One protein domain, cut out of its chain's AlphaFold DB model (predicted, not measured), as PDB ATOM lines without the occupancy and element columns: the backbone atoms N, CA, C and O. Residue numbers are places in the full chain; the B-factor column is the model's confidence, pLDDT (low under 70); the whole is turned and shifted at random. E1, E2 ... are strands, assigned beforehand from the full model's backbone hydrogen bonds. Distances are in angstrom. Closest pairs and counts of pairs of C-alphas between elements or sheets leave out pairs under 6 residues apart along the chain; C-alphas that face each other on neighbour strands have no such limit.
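This is residues 117 to 174 and 282 to 334 of the 342 residues of the protein "ResB domain-containing protein" of Bacteroidetes bacterium (UniProt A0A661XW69). Two twisted four-stranded sheets sit face to face as a sandwich, one made of E2, E1, E8 and E7 and the other of E3, E4, E5 and E6. Beyond this body the last strand, E9, sticks out as an arm, and at one end of the second sheet E4 bends sharply. The printed part has 111 residues, with no named helix and nine strands in order E1 to E9, so numbered along the chain; both sheets are antiparallel and the class is all strand. It is compact, with a radius of gyration of the C-alphas of 15.1 A, and its flat outline spans 47 by 46 by 22 A.

Find C-alpha 119 at (-29.822, 14.522, 44.855); from there E1, residues 119 to 127, runs 26.5 A. E2, residues 130 to 138, follows over 26.0 A, then E3, residues 148 to 154. E4, residues 157 to 174, is the longest strand by residues, 31.0 A from first to last C-alpha, and bends by 115 degrees at residue 169. After the cut come E5, residues 292 to 299, of 21.4 A, E6, residues 302 to 307, and E7, residues 311 to 316. E8, residues 319 to 326, spans 22.5 A and runs on at 58 degrees into E9, residues 329 to 334, which ends at C-alpha 334, (-31.791, 3.126, 24.582).

Look first at the sheet with order E2, E1, E8, E7. E1 and E2 are a hairpin, with N 121 and O 136 2.8 A apart; E1 and E8 are antiparallel at 166 degrees, with N 122 and O 324 2.8 A apart; the hairpin E7 and E8 has N 314 and O 321 at 2.9 A. In the other sheet, order E3, E4, E5, E6, the hairpin E3 and E4 has N 150 and O 161 at 2.9 A, E4 and E5 have N 162 and O 298 at 2.9 A, and the hairpin E5 and E6 has N 295 and O 306 at 2.8 A. These N and O pairs are within hydrogen-bond range. Between the sheets, whose best planes are 28 degrees apart, the closest C-alphas of E6 and E7 are those of Leu 306 and Gln 312, 7.0 A. E9 pairs with no named strand and is apart from E8.

The C-alphas farthest apart, those of Leu 174 and Phe 334, are 47.9 A apart. Residues 175 to 281 are not printed, and C-alphas 174 and 282 are 10.1 A apart across the cut. Of the links printed whole, E2 to E3 is short and the others are tight. The mean pLDDT of the printed part is 90.6, and no printed residue is under 70.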
ATOM      1  N   SER A 117     -32.088   8.938  41.136       90.06
ATOM      2  CA  SER A 117     -32.192   8.805  42.598       90.06
ATOM      3  C   SER A 117     -31.215   9.722  43.340       90.06
ATOM      4  O   SER A 117     -31.389   9.986  44.529       90.06
ATOM      5  N   ASP A 118     -30.176  10.208  42.659       91.06
ATOM      6  CA  ASP A 118     -29.202  11.112  43.255       91.06
ATOM      7  C   ASP A 118     -29.792  12.516  43.431       91.06
ATOM      8  O   ASP A 118     -30.483  13.051  42.558       91.06
ATOM      9  N   THR A 119     -29.464  13.134  44.564       92.88
ATOM     10  CA  THR A 119     -29.822  14.522  44.855       92.88
ATOM     11  C   THR A 119     -28.644  15.441  44.562       92.88
ATOM     12  O   THR A 119     -27.488  15.123  44.857       92.88
ATOM     13  N   PHE A 120     -28.946  16.596  43.984       95.19
ATOM     14  CA  PHE A 120     -27.977  17.602  43.585       95.19
ATOM     15  C   PHE A 120     -28.386  18.966  44.127       95.19
ATOM     16  O   PHE A 120     -29.567  19.323  44.131       95.19
ATOM     17  N   LEU A 121     -27.386  19.721  44.565       96.19
ATOM     18  CA  LEU A 121     -27.455  21.160  44.734       96.19
ATOM     19  C   LEU A 121     -27.188  21.804  43.371       96.19
ATOM     20  O   LEU A 121     -26.140  21.566  42.770       96.19
ATOM     21  N   PHE A 122     -28.134  22.611  42.911       96.69
ATOM     22  CA  PHE A 122     -28.017  23.464  41.738       96.69
ATOM     23  C   PHE A 122     -27.910  24.906  42.210       96.69
ATOM     24  O   PHE A 122     -28.765  25.367  42.973       96.69
ATOM     25  N   VAL A 123     -26.884  25.603  41.742       96.19
ATOM     26  CA  VAL A 123     -26.672  27.024  42.012       96.19
ATOM     27  C   VAL A 123     -26.502  27.737  40.685       96.19
ATOM     28  O   VAL A 123     -25.737  27.285  39.835       96.19
ATOM     29  N   GLN A 124     -27.217  28.837  40.512       96.00
ATOM     30  CA  GLN A 124     -27.053  29.757  39.401       96.00
ATOM     31  C   GLN A 124     -26.703  31.129  39.965       96.00
ATOM     32  O   GLN A 124     -27.425  31.650  40.811       96.00
ATOM     33  N   LEU A 125     -25.586  31.680  39.508       95.25
ATOM     34  CA  LEU A 125     -25.133  33.028  39.828       95.25
ATOM     35  C   LEU A 125     -25.409  33.902  38.612       95.25
ATOM     36  O   LEU A 125     -24.991  33.542  37.509       95.25
ATOM     37  N   LYS A 126     -26.132  35.008  38.798       94.38
ATOM     38  CA  LYS A 126     -26.503  35.926  37.720       94.38
ATOM     39  C   LYS A 126     -26.272  37.388  38.103       94.38
ATOM     40  O   LYS A 126     -26.576  37.802  39.212       94.38
ATOM     41  N   GLU A 127     -25.748  38.167  37.163       92.62
ATOM     42  CA  GLU A 127     -25.414  39.586  37.301       92.62
ATOM     43  C   GLU A 127     -25.437  40.182  35.891       92.62
ATOM     44  O   GLU A 127     -24.625  39.834  35.028       92.62
ATOM     45  N   GLY A 128     -26.461  40.995  35.616       88.19
ATOM     46  CA  GLY A 128     -26.807  41.390  34.251       88.19
ATOM     47  C   GLY A 128     -27.111  40.172  33.367       88.19
ATOM     48  O   GLY A 128     -27.961  39.345  33.709       88.19
ATOM     49  N   ASP A 129     -26.395  40.064  32.247       90.25
ATOM     50  CA  ASP A 129     -26.522  38.966  31.275       90.25
ATOM     51  C   ASP A 129     -25.558  37.796  31.536       90.25
ATOM     52  O   ASP A 129     -25.637  36.759  30.875       90.25
ATOM     53  N   GLN A 130     -24.634  37.936  32.491       91.56
ATOM     54  CA  GLN A 130     -23.671  36.887  32.819       91.56
ATOM     55  C   GLN A 130     -24.306  35.871  33.769       91.56
ATOM     56  O   GLN A 130     -24.883  36.249  34.789       91.56
ATOM     57  N   ILE A 131     -24.178  34.582  33.442       94.62
ATOM     58  CA  ILE A 131     -24.718  33.471  34.234       94.62
ATOM     59  C   ILE A 131     -23.644  32.394  34.413       94.62
ATOM     60  O   ILE A 131     -23.129  31.861  33.430       94.62
ATOM     61  N   GLU A 132     -23.348  32.017  35.657       94.19
ATOM     62  CA  GLU A 132     -22.569  30.817  35.995       94.19
ATOM     63  C   GLU A 132     -23.496  29.779  36.645       94.19
ATOM     64  O   GLU A 132     -24.337  30.113  37.476       94.19
ATOM     65  N   SER A 133     -23.370  28.507  36.260       95.00
ATOM     66  CA  SER A 133     -24.138  27.400  36.844       95.00
ATOM     67  C   SER A 133     -23.210  26.369  37.469       95.00
ATOM     68  O   SER A 133     -22.245  25.929  36.846       95.00
ATOM     69  N   LEU A 134     -23.534  25.947  38.687       94.12
ATOM     70  CA  LEU A 134     -22.800  24.948  39.453       94.12
ATOM     71  C   LEU A 134     -23.753  23.821  39.853       94.12
ATOM     72  O   LEU A 134     -24.874  24.060  40.305       94.12
ATOM     73  N   GLU A 135     -23.287  22.582  39.717       94.69
ATOM     74  CA  GLU A 135     -24.004  21.390  40.163       94.69
ATOM     75  C   GLU A 135     -23.101  20.569  41.083       94.69
ATOM     76  O   GLU A 135     -21.963  20.240  40.733       94.69
ATOM     77  N   LYS A 136     -23.614  20.196  42.259       94.81
ATOM     78  CA  LYS A 136     -22.898  19.324  43.192       94.81
ATOM     79  C   LYS A 136     -23.806  18.227  43.727       94.81
ATOM     80  O   LYS A 136     -24.856  18.502  44.297       94.81
ATOM     81  N   LYS A 137     -23.383  16.970  43.572       92.50
ATOM     82  CA  LYS A 137     -24.048  15.820  44.199       92.50
ATOM     83  C   LYS A 137     -23.968  15.942  45.722       92.50
ATOM     84  O   LYS A 137     -22.892  16.215  46.254       92.50
ATOM     85  N   ILE A 138     -25.084  15.698  46.403       92.75
ATOM     86  CA  ILE A 138     -25.208  15.773  47.861       92.75
ATOM     87  C   ILE A 138     -25.950  14.545  48.398       92.75
ATOM     88  O   ILE A 138     -26.868  14.026  47.763       92.75
ATOM     89  N   LEU A 139     -25.544  14.070  49.575       90.62
ATOM     90  CA  LEU A 139     -26.238  13.008  50.298       90.62
ATOM     91  C   LEU A 139     -26.999  13.631  51.469       90.62
ATOM     92  O   LEU A 139     -26.397  14.036  52.460       90.62
ATOM     93  N   LEU A 140     -28.321  13.718  51.333       90.62
ATOM     94  CA  LEU A 140     -29.196  14.277  52.359       90.62
ATOM     95  C   LEU A 140     -29.543  13.200  53.391       90.62
ATOM     96  O   LEU A 140     -30.373  12.330  53.132       90.62
ATOM     97  N   ALA A 141     -28.908  13.254  54.559       87.44
ATOM     98  CA  ALA A 141     -29.226  12.387  55.690       87.44
ATOM     99  C   ALA A 141     -29.767  13.219  56.854       87.44
ATOM    100  O   ALA A 141     -29.193  14.247  57.214       87.44
ATOM    101  N   GLN A 142     -30.879  12.770  57.435       85.88
ATOM    102  CA  GLN A 142     -31.446  13.388  58.629       85.88
ATOM    103  C   GLN A 142     -30.473  13.231  59.809       85.88
ATOM    104  O   GLN A 142     -29.775  12.226  59.915       85.88
ATOM    105  N   GLY A 143     -30.414  14.233  60.691       81.50
ATOM    106  CA  GLY A 143     -29.563  14.207  61.889       81.50
ATOM    107  C   GLY A 143     -28.104  14.617  61.665       81.50
ATOM    108  O   GLY A 143     -27.340  14.666  62.625       81.50
ATOM    109  N   ARG A 144     -27.711  14.946  60.427       81.62
ATOM    110  CA  ARG A 144     -26.444  15.630  60.132       81.62
ATOM    111  C   ARG A 144     -26.657  17.137  59.982       81.62
ATOM    112  O   ARG A 144     -27.706  17.566  59.493       81.62
ATOM    113  N   ASN A 145     -25.644  17.908  60.382       80.25
ATOM    114  CA  ASN A 145     -25.687  19.375  60.458       80.25
ATOM    115  C   ASN A 145     -24.659  20.055  59.524       80.25
ATOM    116  O   ASN A 145     -24.378  21.239  59.665       80.25
ATOM    117  N   ASP A 146     -24.065  19.294  58.604       83.31
ATOM    118  CA  ASP A 146     -22.916  19.675  57.775       83.31
ATOM    119  C   ASP A 146     -22.916  18.885  56.449       83.31
ATOM    120  O   ASP A 146     -22.003  18.119  56.118       83.31
ATOM    121  N   LEU A 147     -24.011  18.985  55.695       87.94
ATOM    122  CA  LEU A 147     -24.246  18.113  54.541       87.94
ATOM    123  C   LEU A 147     -23.350  18.463  53.347       87.94
ATOM    124  O   LEU A 147     -22.895  17.557  52.642       87.94
ATOM    125  N   LEU A 148     -23.114  19.753  53.106       92.81
ATOM    126  CA  LEU A 148     -22.250  20.254  52.037       92.81
ATOM    127  C   LEU A 148     -21.888  21.718  52.301       92.81
ATOM    128  O   LEU A 148     -22.750  22.482  52.709       92.81
ATOM    129  N   SER A 149     -20.659  22.116  51.989       93.75
ATOM    130  CA  SER A 149     -20.249  23.520  51.941       93.75
ATOM    131  C   SER A 149     -19.556  23.788  50.611       93.75
ATOM    132  O   SER A 149     -18.732  22.978  50.162       93.75
ATOM    133  N   ILE A 150     -19.935  24.878  49.947       93.69
ATOM    134  CA  ILE A 150     -19.287  25.355  48.727       93.69
ATOM    135  C   ILE A 150     -18.963  26.842  48.861       93.69
ATOM    136  O   ILE A 150     -19.791  27.633  49.303       93.69
ATOM    137  N   SER A 151     -17.769  27.211  48.411       92.94
ATOM    138  CA  SER A 151     -17.324  28.597  48.308       92.94
ATOM    139  C   SER A 151     -16.936  28.878  46.867       92.94
ATOM    140  O   SER A 151     -16.169  28.117  46.262       92.94
ATOM    141  N   ARG A 152     -17.470  29.958  46.301       91.50
ATOM    142  CA  ARG A 152     -17.167  30.389  44.940       91.50
ATOM    143  C   ARG A 152     -16.996  31.898  44.890       91.50
ATOM    144  O   ARG A 152     -17.924  32.621  45.217       91.50
ATOM    145  N   SER A 153     -15.840  32.354  44.419       88.38
ATOM    146  CA  SER A 153     -15.652  33.761  44.074       88.38
ATOM    147  C   SER A 153     -16.178  34.020  42.666       88.38
ATOM    148  O   SER A 153     -15.815  33.294  41.731       88.38
ATOM    149  N   TRP A 154     -17.040  35.019  42.514       86.25
ATOM    150  CA  TRP A 154     -17.657  35.379  41.244       86.25
ATOM    151  C   TRP A 154     -17.858  36.891  41.137       86.25
ATOM    152  O   TRP A 154     -18.454  37.505  42.013       86.25
ATOM    153  N   GLN A 155     -17.313  37.498  40.076       83.94
ATOM    154  CA  GLN A 155     -17.353  38.951  39.828       83.94
ATOM    155  C   GLN A 155     -16.943  39.824  41.036       83.94
ATOM    156  O   GLN A 155     -17.428  40.934  41.213       83.94
ATOM    157  N   GLY A 156     -16.015  39.334  41.866       80.31
ATOM    158  CA  GLY A 156     -15.537  40.041  43.060       80.31
ATOM    159  C   GLY A 156     -16.373  39.809  44.324       80.31
ATOM    160  O   GLY A 156     -15.986  40.295  45.384       80.31
ATOM    161  N   ASN A 157     -17.463  39.040  44.238       83.56
ATOM    162  CA  ASN A 157     -18.256  38.596  45.381       83.56
ATOM    163  C   ASN A 157     -17.910  37.148  45.740       83.56
ATOM    164  O   ASN A 157     -17.952  36.256  44.891       83.56
ATOM    165  N   ASP A 158     -17.631  36.890  47.015       90.12
ATOM    166  CA  ASP A 158     -17.497  35.526  47.519       90.12
ATOM    167  C   ASP A 158     -18.871  34.986  47.916       90.12
ATOM    168  O   ASP A 158     -19.540  35.533  48.792       90.12
ATOM    169  N   VAL A 159     -19.296  33.911  47.258       92.25
ATOM    170  CA  VAL A 159     -20.562  33.218  47.496       92.25
ATOM    171  C   VAL A 159     -20.281  31.923  48.251       92.25
ATOM    172  O   VAL A 159     -19.753  30.957  47.695       92.25
ATOM    173  N   ASN A 160     -20.648  31.911  49.528       95.06
ATOM    174  CA  ASN A 160     -20.565  30.775  50.433       95.06
ATOM    175  C   ASN A 160     -21.962  30.195  50.632       95.06
ATOM    176  O   ASN A 160     -22.884  30.913  51.022       95.06
ATOM    177  N   ILE A 161     -22.115  28.905  50.344       95.25
ATOM    178  CA  ILE A 161     -23.382  28.186  50.448       95.25
ATOM    179  C   ILE A 161     -23.154  26.944  51.300       95.25
ATOM    180  O   ILE A 161     -22.460  26.012  50.883       95.25
ATOM    181  N   ASP A 162     -23.798  26.918  52.460       95.81
ATOM    182  CA  ASP A 162     -23.751  25.808  53.401       95.81
ATOM    183  C   ASP A 162     -25.107  25.113  53.441       95.81
ATOM    184  O   ASP A 162     -26.127  25.708  53.777       95.81
ATOM    185  N   VAL A 163     -25.136  23.829  53.104       95.25
ATOM    186  CA  VAL A 163     -26.304  22.972  53.292       95.25
ATOM    187  C   VAL A 163     -26.196  22.334  54.670       95.25
ATOM    188  O   VAL A 163     -25.376  21.440  54.889       95.25
ATOM    189  N   VAL A 164     -27.025  22.802  55.600       93.56
ATOM    190  CA  VAL A 164     -26.869  22.512  57.029       93.56
ATOM    191  C   VAL A 164     -27.695  21.297  57.427       93.56
ATOM    192  O   VAL A 164     -27.143  20.263  57.790       93.56
ATOM    193  N   ASN A 165     -29.024  21.385  57.317       92.81
ATOM    194  CA  ASN A 165     -29.933  20.346  57.797       92.81
ATOM    195  C   ASN A 165     -30.877  19.861  56.711       92.81
ATOM    196  O   ASN A 165     -31.318  20.624  55.852       92.81
ATOM    197  N   TYR A 166     -31.263  18.595  56.829       92.88
ATOM    198  CA  TYR A 166     -32.312  17.994  56.027       92.88
ATOM    199  C   TYR A 166     -33.423  17.441  56.913       92.88
ATOM    200  O   TYR A 166     -33.186  16.638  57.818       92.88
ATOM    201  N   TYR A 167     -34.645  17.849  56.592       92.00
ATOM    202  CA  TYR A 167     -35.875  17.390  57.203       92.00
ATOM    203  C   TYR A 167     -36.682  16.641  56.137       92.00
ATOM    204  O   TYR A 167     -37.307  17.291  55.300       92.00
ATOM    205  N   PRO A 168     -36.690  15.293  56.137       90.19
ATOM    206  CA  PRO A 168     -37.400  14.511  55.121       90.19
ATOM    207  C   PRO A 168     -38.891  14.833  55.041       90.19
ATOM    208  O   PRO A 168     -39.490  14.764  53.968       90.19
ATOM    209  N   LYS A 169     -39.479  15.209  56.180       91.81
ATOM    210  CA  LYS A 169     -40.875  15.602  56.288       91.81
ATOM    211  C   LYS A 169     -41.044  16.689  57.343       91.81
ATOM    212  O   LYS A 169     -40.920  16.445  58.544       91.81
ATOM    213  N   ALA A 170     -41.303  17.906  56.888       93.00
ATOM    214  CA  ALA A 170     -41.476  19.058  57.754       93.00
ATOM    215  C   ALA A 170     -42.423  20.095  57.144       93.00
ATOM    216  O   ALA A 170     -42.769  20.050  55.961       93.00
ATOM    217  N   ILE A 171     -42.825  21.046  57.977       89.75
ATOM    218  CA  ILE A 171     -43.549  22.253  57.585       89.75
ATOM    219  C   ILE A 171     -42.724  23.480  57.962       89.75
ATOM    220  O   ILE A 171     -41.975  23.451  58.938       89.75
ATOM    221  N   GLN A 172     -42.871  24.560  57.199       87.00
ATOM    222  CA  GLN A 172     -42.375  25.870  57.614       87.00
ATOM    223  C   GLN A 172     -43.499  26.587  58.352       87.00
ATOM    224  O   GLN A 172     -44.603  26.716  57.823       87.00
ATOM    225  N   THR A 173     -43.225  27.025  59.572       86.00
ATOM    226  CA  THR A 173     -44.172  27.764  60.401       86.00
ATOM    227  C   THR A 173     -43.566  29.104  60.778       86.00
ATOM    228  O   THR A 173     -42.368  29.206  61.026       86.00
ATOM    229  N   LEU A 174     -44.384  30.148  60.770       87.44
ATOM    230  CA  LEU A 174     -43.967  31.464  61.218       87.44
ATOM    231  C   LEU A 174     -44.045  31.507  62.746       87.44
ATOM    232  O   LEU A 174     -45.102  31.240  63.320       87.44
ATOM    233  N   ARG A 282     -40.407  22.886  61.313       89.88
ATOM    234  CA  ARG A 282     -40.884  21.904  62.290       89.88
ATOM    235  C   ARG A 282     -41.062  20.547  61.622       89.88
ATOM    236  O   ARG A 282     -41.817  20.423  60.657       89.88
ATOM    237  N   GLN A 283     -40.385  19.528  62.152       89.56
ATOM    238  CA  GLN A 283     -40.607  18.140  61.745       89.56
ATOM    239  C   GLN A 283     -42.042  17.720  62.059       89.56
ATOM    240  O   GLN A 283     -42.589  18.070  63.105       89.56
ATOM    241  N   VAL A 284     -42.636  16.955  61.152       90.38
ATOM    242  CA  VAL A 284     -43.949  16.340  61.358       90.38
ATOM    243  C   VAL A 284     -43.803  14.825  61.344       90.38
ATOM    244  O   VAL A 284     -42.842  14.289  60.791       90.38
ATOM    245  N   ALA A 285     -44.747  14.128  61.974       84.75
ATOM    246  CA  ALA A 285     -44.721  12.673  62.034       84.75
ATOM    247  C   ALA A 285     -44.710  12.062  60.620       84.75
ATOM    248  O   ALA A 285     -45.354  12.575  59.701       84.75
ATOM    249  N   GLN A 286     -43.995  10.948  60.438       79.19
ATOM    250  CA  GLN A 286     -43.825  10.326  59.117       79.19
ATOM    251  C   GLN A 286     -45.155   9.891  58.482       79.19
ATOM    252  O   GLN A 286     -45.301   9.930  57.263       79.19
ATOM    253  N   ASN A 287     -46.150   9.559  59.300       84.25
ATOM    254  CA  ASN A 287     -47.506   9.177  58.905       84.25
ATOM    255  C   ASN A 287     -48.478  10.362  58.731       84.25
ATOM    256  O   ASN A 287     -49.639  10.129  58.425       84.25
ATOM    257  N   ALA A 288     -48.047  11.613  58.920       83.81
ATOM    258  CA  ALA A 288     -48.914  12.769  58.698       83.81
ATOM    259  C   ALA A 288     -49.247  12.948  57.204       83.81
ATOM    260  O   ALA A 288     -48.375  12.789  56.355       83.81
ATOM    261  N   ASP A 289     -50.462  13.369  56.861       84.94
ATOM    262  CA  ASP A 289     -50.853  13.580  55.451       84.94
ATOM    263  C   ASP A 289     -50.269  14.861  54.829       84.94
ATOM    264  O   ASP A 289     -50.437  15.133  53.641       84.94
ATOM    265  N   HIS A 290     -49.571  15.668  55.629       83.62
ATOM    266  CA  HIS A 290     -48.984  16.941  55.229       83.62
ATOM    267  C   HIS A 290     -47.478  16.985  55.518       83.62
ATOM    268  O   HIS A 290     -46.922  16.136  56.216       83.62
ATOM    269  N   GLY A 291     -46.819  18.009  54.979       87.19
ATOM    270  CA  GLY A 291     -45.378  18.211  55.081       87.19
ATOM    271  C   GLY A 291     -44.652  17.930  53.770       87.19
ATOM    272  O   GLY A 291     -45.165  17.271  52.868       87.19
ATOM    273  N   ALA A 292     -43.446  18.471  53.664       91.62
ATOM    274  CA  ALA A 292     -42.579  18.299  52.511       91.62
ATOM    275  C   ALA A 292     -41.125  18.111  52.964       91.62
ATOM    276  O   ALA A 292     -40.782  18.498  54.086       91.62
ATOM    277  N   PRO A 293     -40.254  17.564  52.101       92.56
ATOM    278  CA  PRO A 293     -38.827  17.575  52.360       92.56
ATOM    279  C   PRO A 293     -38.313  19.017  52.340       92.56
ATOM    280  O   PRO A 293     -38.466  19.718  51.333       92.56
ATOM    281  N   ILE A 294     -37.717  19.458  53.447       94.38
ATOM    282  CA  ILE A 294     -37.163  20.805  53.617       94.38
ATOM    283  C   ILE A 294     -35.666  20.703  53.907       94.38
ATOM    284  O   ILE A 294     -35.231  19.875  54.707       94.38
ATOM    285  N   ILE A 295     -34.881  21.550  53.249       94.94
ATOM    286  CA  ILE A 295     -33.437  21.649  53.410       94.94
ATOM    287  C   ILE A 295     -33.104  23.057  53.897       94.94
ATOM    288  O   ILE A 295     -33.468  24.031  53.241       94.94
ATOM    289  N   ASN A 296     -32.384  23.161  55.011       93.62
ATOM    290  CA  ASN A 296     -31.847  24.439  55.465       93.62
ATOM    291  C   ASN A 296     -30.523  24.719  54.757       93.62
ATOM    292  O   ASN A 296     -29.617  23.879  54.763       93.62
ATOM    293  N   VAL A 297     -30.429  25.900  54.159       93.75
ATOM    294  CA  VAL A 297     -29.262  26.387  53.433       93.75
ATOM    295  C   VAL A 297     -28.909  27.775  53.940       93.75
ATOM    296  O   VAL A 297     -29.786  28.625  54.042       93.75
ATOM    297  N   VAL A 298     -27.636  28.014  54.221       93.50
ATOM    298  CA  VAL A 298     -27.108  29.327  54.589       93.50
ATOM    299  C   VAL A 298     -26.344  29.882  53.401       93.50
ATOM    300  O   VAL A 298     -25.468  29.208  52.866       93.50
ATOM    301  N   VAL A 299     -26.672  31.101  52.979       92.75
ATOM    302  CA  VAL A 299     -25.973  31.795  51.888       92.75
ATOM    303  C   VAL A 299     -25.398  33.094  52.419       92.75
ATOM    304  O   VAL A 299     -26.155  34.003  52.761       92.75
ATOM    305  N   ASN A 300     -24.072  33.184  52.524       90.62
ATOM    306  CA  ASN A 300     -23.368  34.329  53.123       90.62
ATOM    307  C   ASN A 300     -23.984  34.786  54.465       90.62
ATOM    308  O   ASN A 300     -24.200  35.976  54.690       90.62
ATOM    309  N   GLY A 301     -24.322  33.833  55.338       86.25
ATOM    310  CA  GLY A 301     -24.933  34.098  56.647       86.25
ATOM    311  C   GLY A 301     -26.450  34.324  56.640       86.25
ATOM    312  O   GLY A 301     -27.024  34.515  57.707       86.25
ATOM    313  N   LYS A 302     -27.121  34.287  55.480       85.81
ATOM    314  CA  LYS A 302     -28.590  34.326  55.392       85.81
ATOM    315  C   LYS A 302     -29.165  32.912  55.400       85.81
ATOM    316  O   LYS A 302     -28.939  32.159  54.453       85.81
ATOM    317  N   ASP A 303     -29.929  32.578  56.433       86.81
ATOM    318  CA  ASP A 303     -30.665  31.316  56.527       86.81
ATOM    319  C   ASP A 303     -31.826  31.253  55.526       86.81
ATOM    320  O   ASP A 303     -32.624  32.185  55.394       86.81
ATOM    321  N   MET A 304     -31.960  30.115  54.852       87.19
ATOM    322  CA  MET A 304     -33.055  29.811  53.938       87.19
ATOM    323  C   MET A 304     -33.552  28.386  54.156       87.19
ATOM    324  O   MET A 304     -32.769  27.451  54.308       87.19
ATOM    325  N   ALA A 305     -34.867  28.202  54.096       90.38
ATOM    326  CA  ALA A 305     -35.497  26.889  54.117       90.38
ATOM    327  C   ALA A 305     -36.040  26.557  52.718       90.38
ATOM    328  O   ALA A 305     -37.079  27.068  52.285       90.38
ATOM    329  N   LEU A 306     -35.342  25.675  52.006       91.31
ATOM    330  CA  LEU A 306     -35.699  25.220  50.665       91.31
ATOM    331  C   LEU A 306     -36.637  24.020  50.744       91.31
ATOM    332  O   LEU A 306     -36.281  22.976  51.283       91.31
ATOM    333  N   ILE A 307     -37.817  24.120  50.136       90.88
ATOM    334  CA  ILE A 307     -38.623  22.930  49.838       90.88
ATOM    335  C   ILE A 307     -37.963  22.206  48.661       90.88
ATOM    336  O   ILE A 307     -37.702  22.825  47.627       90.88
ATOM    337  N   SER A 308     -37.717  20.901  48.796       90.44
ATOM    338  CA  SER A 308     -37.060  20.100  47.755       90.44
ATOM    339  C   SER A 308     -37.740  20.260  46.389       90.44
ATOM    340  O   SER A 308     -38.967  20.236  46.265       90.44
ATOM    341  N   GLY A 309     -36.930  20.468  45.352       88.69
ATOM    342  CA  GLY A 309     -37.357  20.721  43.979       88.69
ATOM    343  C   GLY A 309     -37.750  22.170  43.675       88.69
ATOM    344  O   GLY A 309     -37.771  22.534  42.499       88.69
ATOM    345  N   ARG A 310     -38.013  23.015  44.683       88.62
ATOM    346  CA  ARG A 310     -38.308  24.439  44.472       88.62
ATOM    347  C   ARG A 310     -37.021  25.254  44.426       88.62
ATOM    348  O   ARG A 310     -36.105  25.032  45.214       88.62
ATOM    349  N   GLN A 311     -36.971  26.191  43.487       90.75
ATOM    350  CA  GLN A 311     -35.910  27.183  43.418       90.75
ATOM    351  C   GLN A 311     -36.259  28.362  44.323       90.75
ATOM    352  O   GLN A 311     -37.411  28.802  44.349       90.75
ATOM    353  N   GLN A 312     -35.272  28.866  45.051       88.19
ATOM    354  CA  GLN A 312     -35.341  30.155  45.728       88.19
ATOM    355  C   GLN A 312     -34.133  30.987  45.333       88.19
ATOM    356  O   GLN A 312     -33.086  30.446  44.986       88.19
ATOM    357  N   THR A 313     -34.295  32.299  45.397       89.69
ATOM    358  CA  THR A 313     -33.272  33.254  45.001       89.69
ATOM    359  C   THR A 313     -32.948  34.164  46.174       89.69
ATOM    360  O   THR A 313     -33.853  34.616  46.874       89.69
ATOM    361  N   VAL A 314     -31.664  34.467  46.357       88.94
ATOM    362  CA  VAL A 314     -31.187  35.478  47.301       88.94
ATOM    363  C   VAL A 314     -30.274  36.470  46.590       88.94
ATOM    364  O   VAL A 314     -29.436  36.088  45.780       88.94
ATOM    365  N   MET A 315     -30.441  37.753  46.903       86.31
ATOM    366  CA  MET A 315     -29.568  38.813  46.402       86.31
ATOM    367  C   MET A 315     -28.371  39.013  47.337       86.31
ATOM    368  O   MET A 315     -28.538  39.181  48.558       86.31
ATOM    369  N   LEU A 316     -27.175  39.030  46.747       86.31
ATOM    370  CA  LEU A 316     -25.898  39.379  47.369       86.31
ATOM    371  C   LEU A 316     -25.289  40.559  46.598       86.31
ATOM    372  O   LEU A 316     -24.646  40.376  45.570       86.31
ATOM    373  N   GLY A 317     -25.543  41.786  47.060       85.12
ATOM    374  CA  GLY A 317     -25.219  42.979  46.272       85.12
ATOM    375  C   GLY A 317     -25.987  42.969  44.946       85.12
ATOM    376  O   GLY A 317     -27.218  42.926  44.956       85.12
ATOM    377  N   ASN A 318     -25.261  42.953  43.827       86.19
ATOM    378  CA  ASN A 318     -25.824  42.881  42.473       86.19
ATOM    379  C   ASN A 318     -25.945  41.447  41.933       86.19
ATOM    380  O   ASN A 318     -26.530  41.238  40.869       86.19
ATOM    381  N   THR A 319     -25.412  40.465  42.660       89.00
ATOM    382  CA  THR A 319     -25.444  39.060  42.268       89.00
ATOM    383  C   THR A 319     -26.743  38.404  42.749       89.00
ATOM    384  O   THR A 319     -27.024  38.319  43.948       89.00
ATOM    385  N   GLU A 320     -27.527  37.899  41.803       91.81
ATOM    386  CA  GLU A 320     -28.672  37.023  42.019       91.81
ATOM    387  C   GLU A 320     -28.181  35.574  42.178       91.81
ATOM    388  O   GLU A 320     -27.636  34.984  41.244       91.81
ATOM    389  N   VAL A 321     -28.374  34.986  43.363       93.94
ATOM    390  CA  VAL A 321     -28.021  33.588  43.653       93.94
ATOM    391  C   VAL A 321     -29.294  32.752  43.700       93.94
ATOM    392  O   VAL A 321     -30.018  32.760  44.696       93.94
ATOM    393  N   ALA A 322     -29.565  32.013  42.631       94.81
ATOM    394  CA  ALA A 322     -30.673  31.069  42.554       94.81
ATOM    395  C   ALA A 322     -30.218  29.664  42.970       94.81
ATOM    396  O   ALA A 322     -29.298  29.090  42.389       94.81
ATOM    397  N   ILE A 323     -30.885  29.089  43.969       95.81
ATOM    398  CA  ILE A 323     -30.550  27.794  44.560       95.81
ATOM    399  C   ILE A 323     -31.742  26.855  44.468       95.81
ATOM    400  O   ILE A 323     -32.874  27.204  44.808       95.81
ATOM    401  N   ARG A 324     -31.476  25.621  44.047       95.62
ATOM    402  CA  ARG A 324     -32.447  24.527  44.046       95.62
ATOM    403  C   ARG A 324     -31.755  23.246  44.478       95.62
ATOM    404  O   ARG A 324     -30.680  22.928  43.987       95.62
ATOM    405  N   ILE A 325     -32.397  22.467  45.340       95.88
ATOM    406  CA  ILE A 325     -31.935  21.117  45.686       95.88
ATOM    407  C   ILE A 325     -32.956  20.117  45.166       95.88
ATOM    408  O   ILE A 325     -34.151  20.276  45.401       95.88
ATOM    409  N   GLY A 326     -32.508  19.099  44.434       93.75
ATOM    410  CA  GLY A 326     -33.399  18.058  43.930       93.75
ATOM    411  C   GLY A 326     -32.715  17.079  42.985       93.75
ATOM    412  O   GLY A 326     -31.495  17.043  42.866       93.75
ATOM    413  N   THR A 327     -33.516  16.279  42.296       92.69
ATOM    414  CA  THR A 327     -33.044  15.278  41.329       92.69
ATOM    415  C   THR A 327     -32.938  15.867  39.922       92.69
ATOM    416  O   THR A 327     -33.676  16.798  39.588       92.69
ATOM    417  N   LYS A 328     -32.109  15.271  39.059       91.75
ATOM    418  CA  LYS A 328     -32.076  15.577  37.618       91.75
ATOM    419  C   LYS A 328     -32.747  14.501  36.771       91.75
ATOM    420  O   LYS A 328     -32.821  13.339  37.169       91.75
ATOM    421  N   MET A 329     -33.213  14.904  35.594       92.62
ATOM    422  CA  MET A 329     -33.637  13.981  34.545       92.62
ATOM    423  C   MET A 329     -32.408  13.553  33.744       92.62
ATOM    424  O   MET A 329     -31.572  14.385  33.397       92.62
ATOM    425  N   LEU A 330     -32.295  12.259  33.477       92.56
ATOM    426  CA  LEU A 330     -31.217  11.650  32.708       92.56
ATOM    427  C   LEU A 330     -31.806  10.868  31.539       92.56
ATOM    428  O   LEU A 330     -32.932  10.375  31.614       92.56
ATOM    429  N   GLN A 331     -31.029  10.753  30.467       94.44
ATOM    430  CA  GLN A 331     -31.416  10.035  29.262       94.44
ATOM    431  C   GLN A 331     -30.576   8.766  29.111       94.44
ATOM    432  O   GLN A 331     -29.355   8.792  29.260       94.44
ATOM    433  N   LEU A 332     -31.242   7.656  28.819       93.25
ATOM    434  CA  LEU A 332     -30.616   6.385  28.490       93.25
ATOM    435  C   LEU A 332     -30.170   6.365  27.019       93.25
ATOM    436  O   LEU A 332     -30.820   6.979  26.167       93.25
ATOM    437  N   PRO A 333     -29.126   5.586  26.688       94.19
ATOM    438  CA  PRO A 333     -28.711   5.366  25.301       94.19
ATOM    439  C   PRO A 333     -29.671   4.445  24.521       94.19
ATOM    440  O   PRO A 333     -29.448   4.172  23.346       94.19
ATOM    441  N   PHE A 334     -30.736   3.957  25.161       95.19
ATOM    442  CA  PHE A 334     -31.791   3.126  24.582       95.19
ATOM    443  C   PHE A 334     -33.155   3.529  25.159       95.19
ATOM    444  O   PHE A 334     -33.231   4.249  26.152       95.19
TER     445      PHE A 334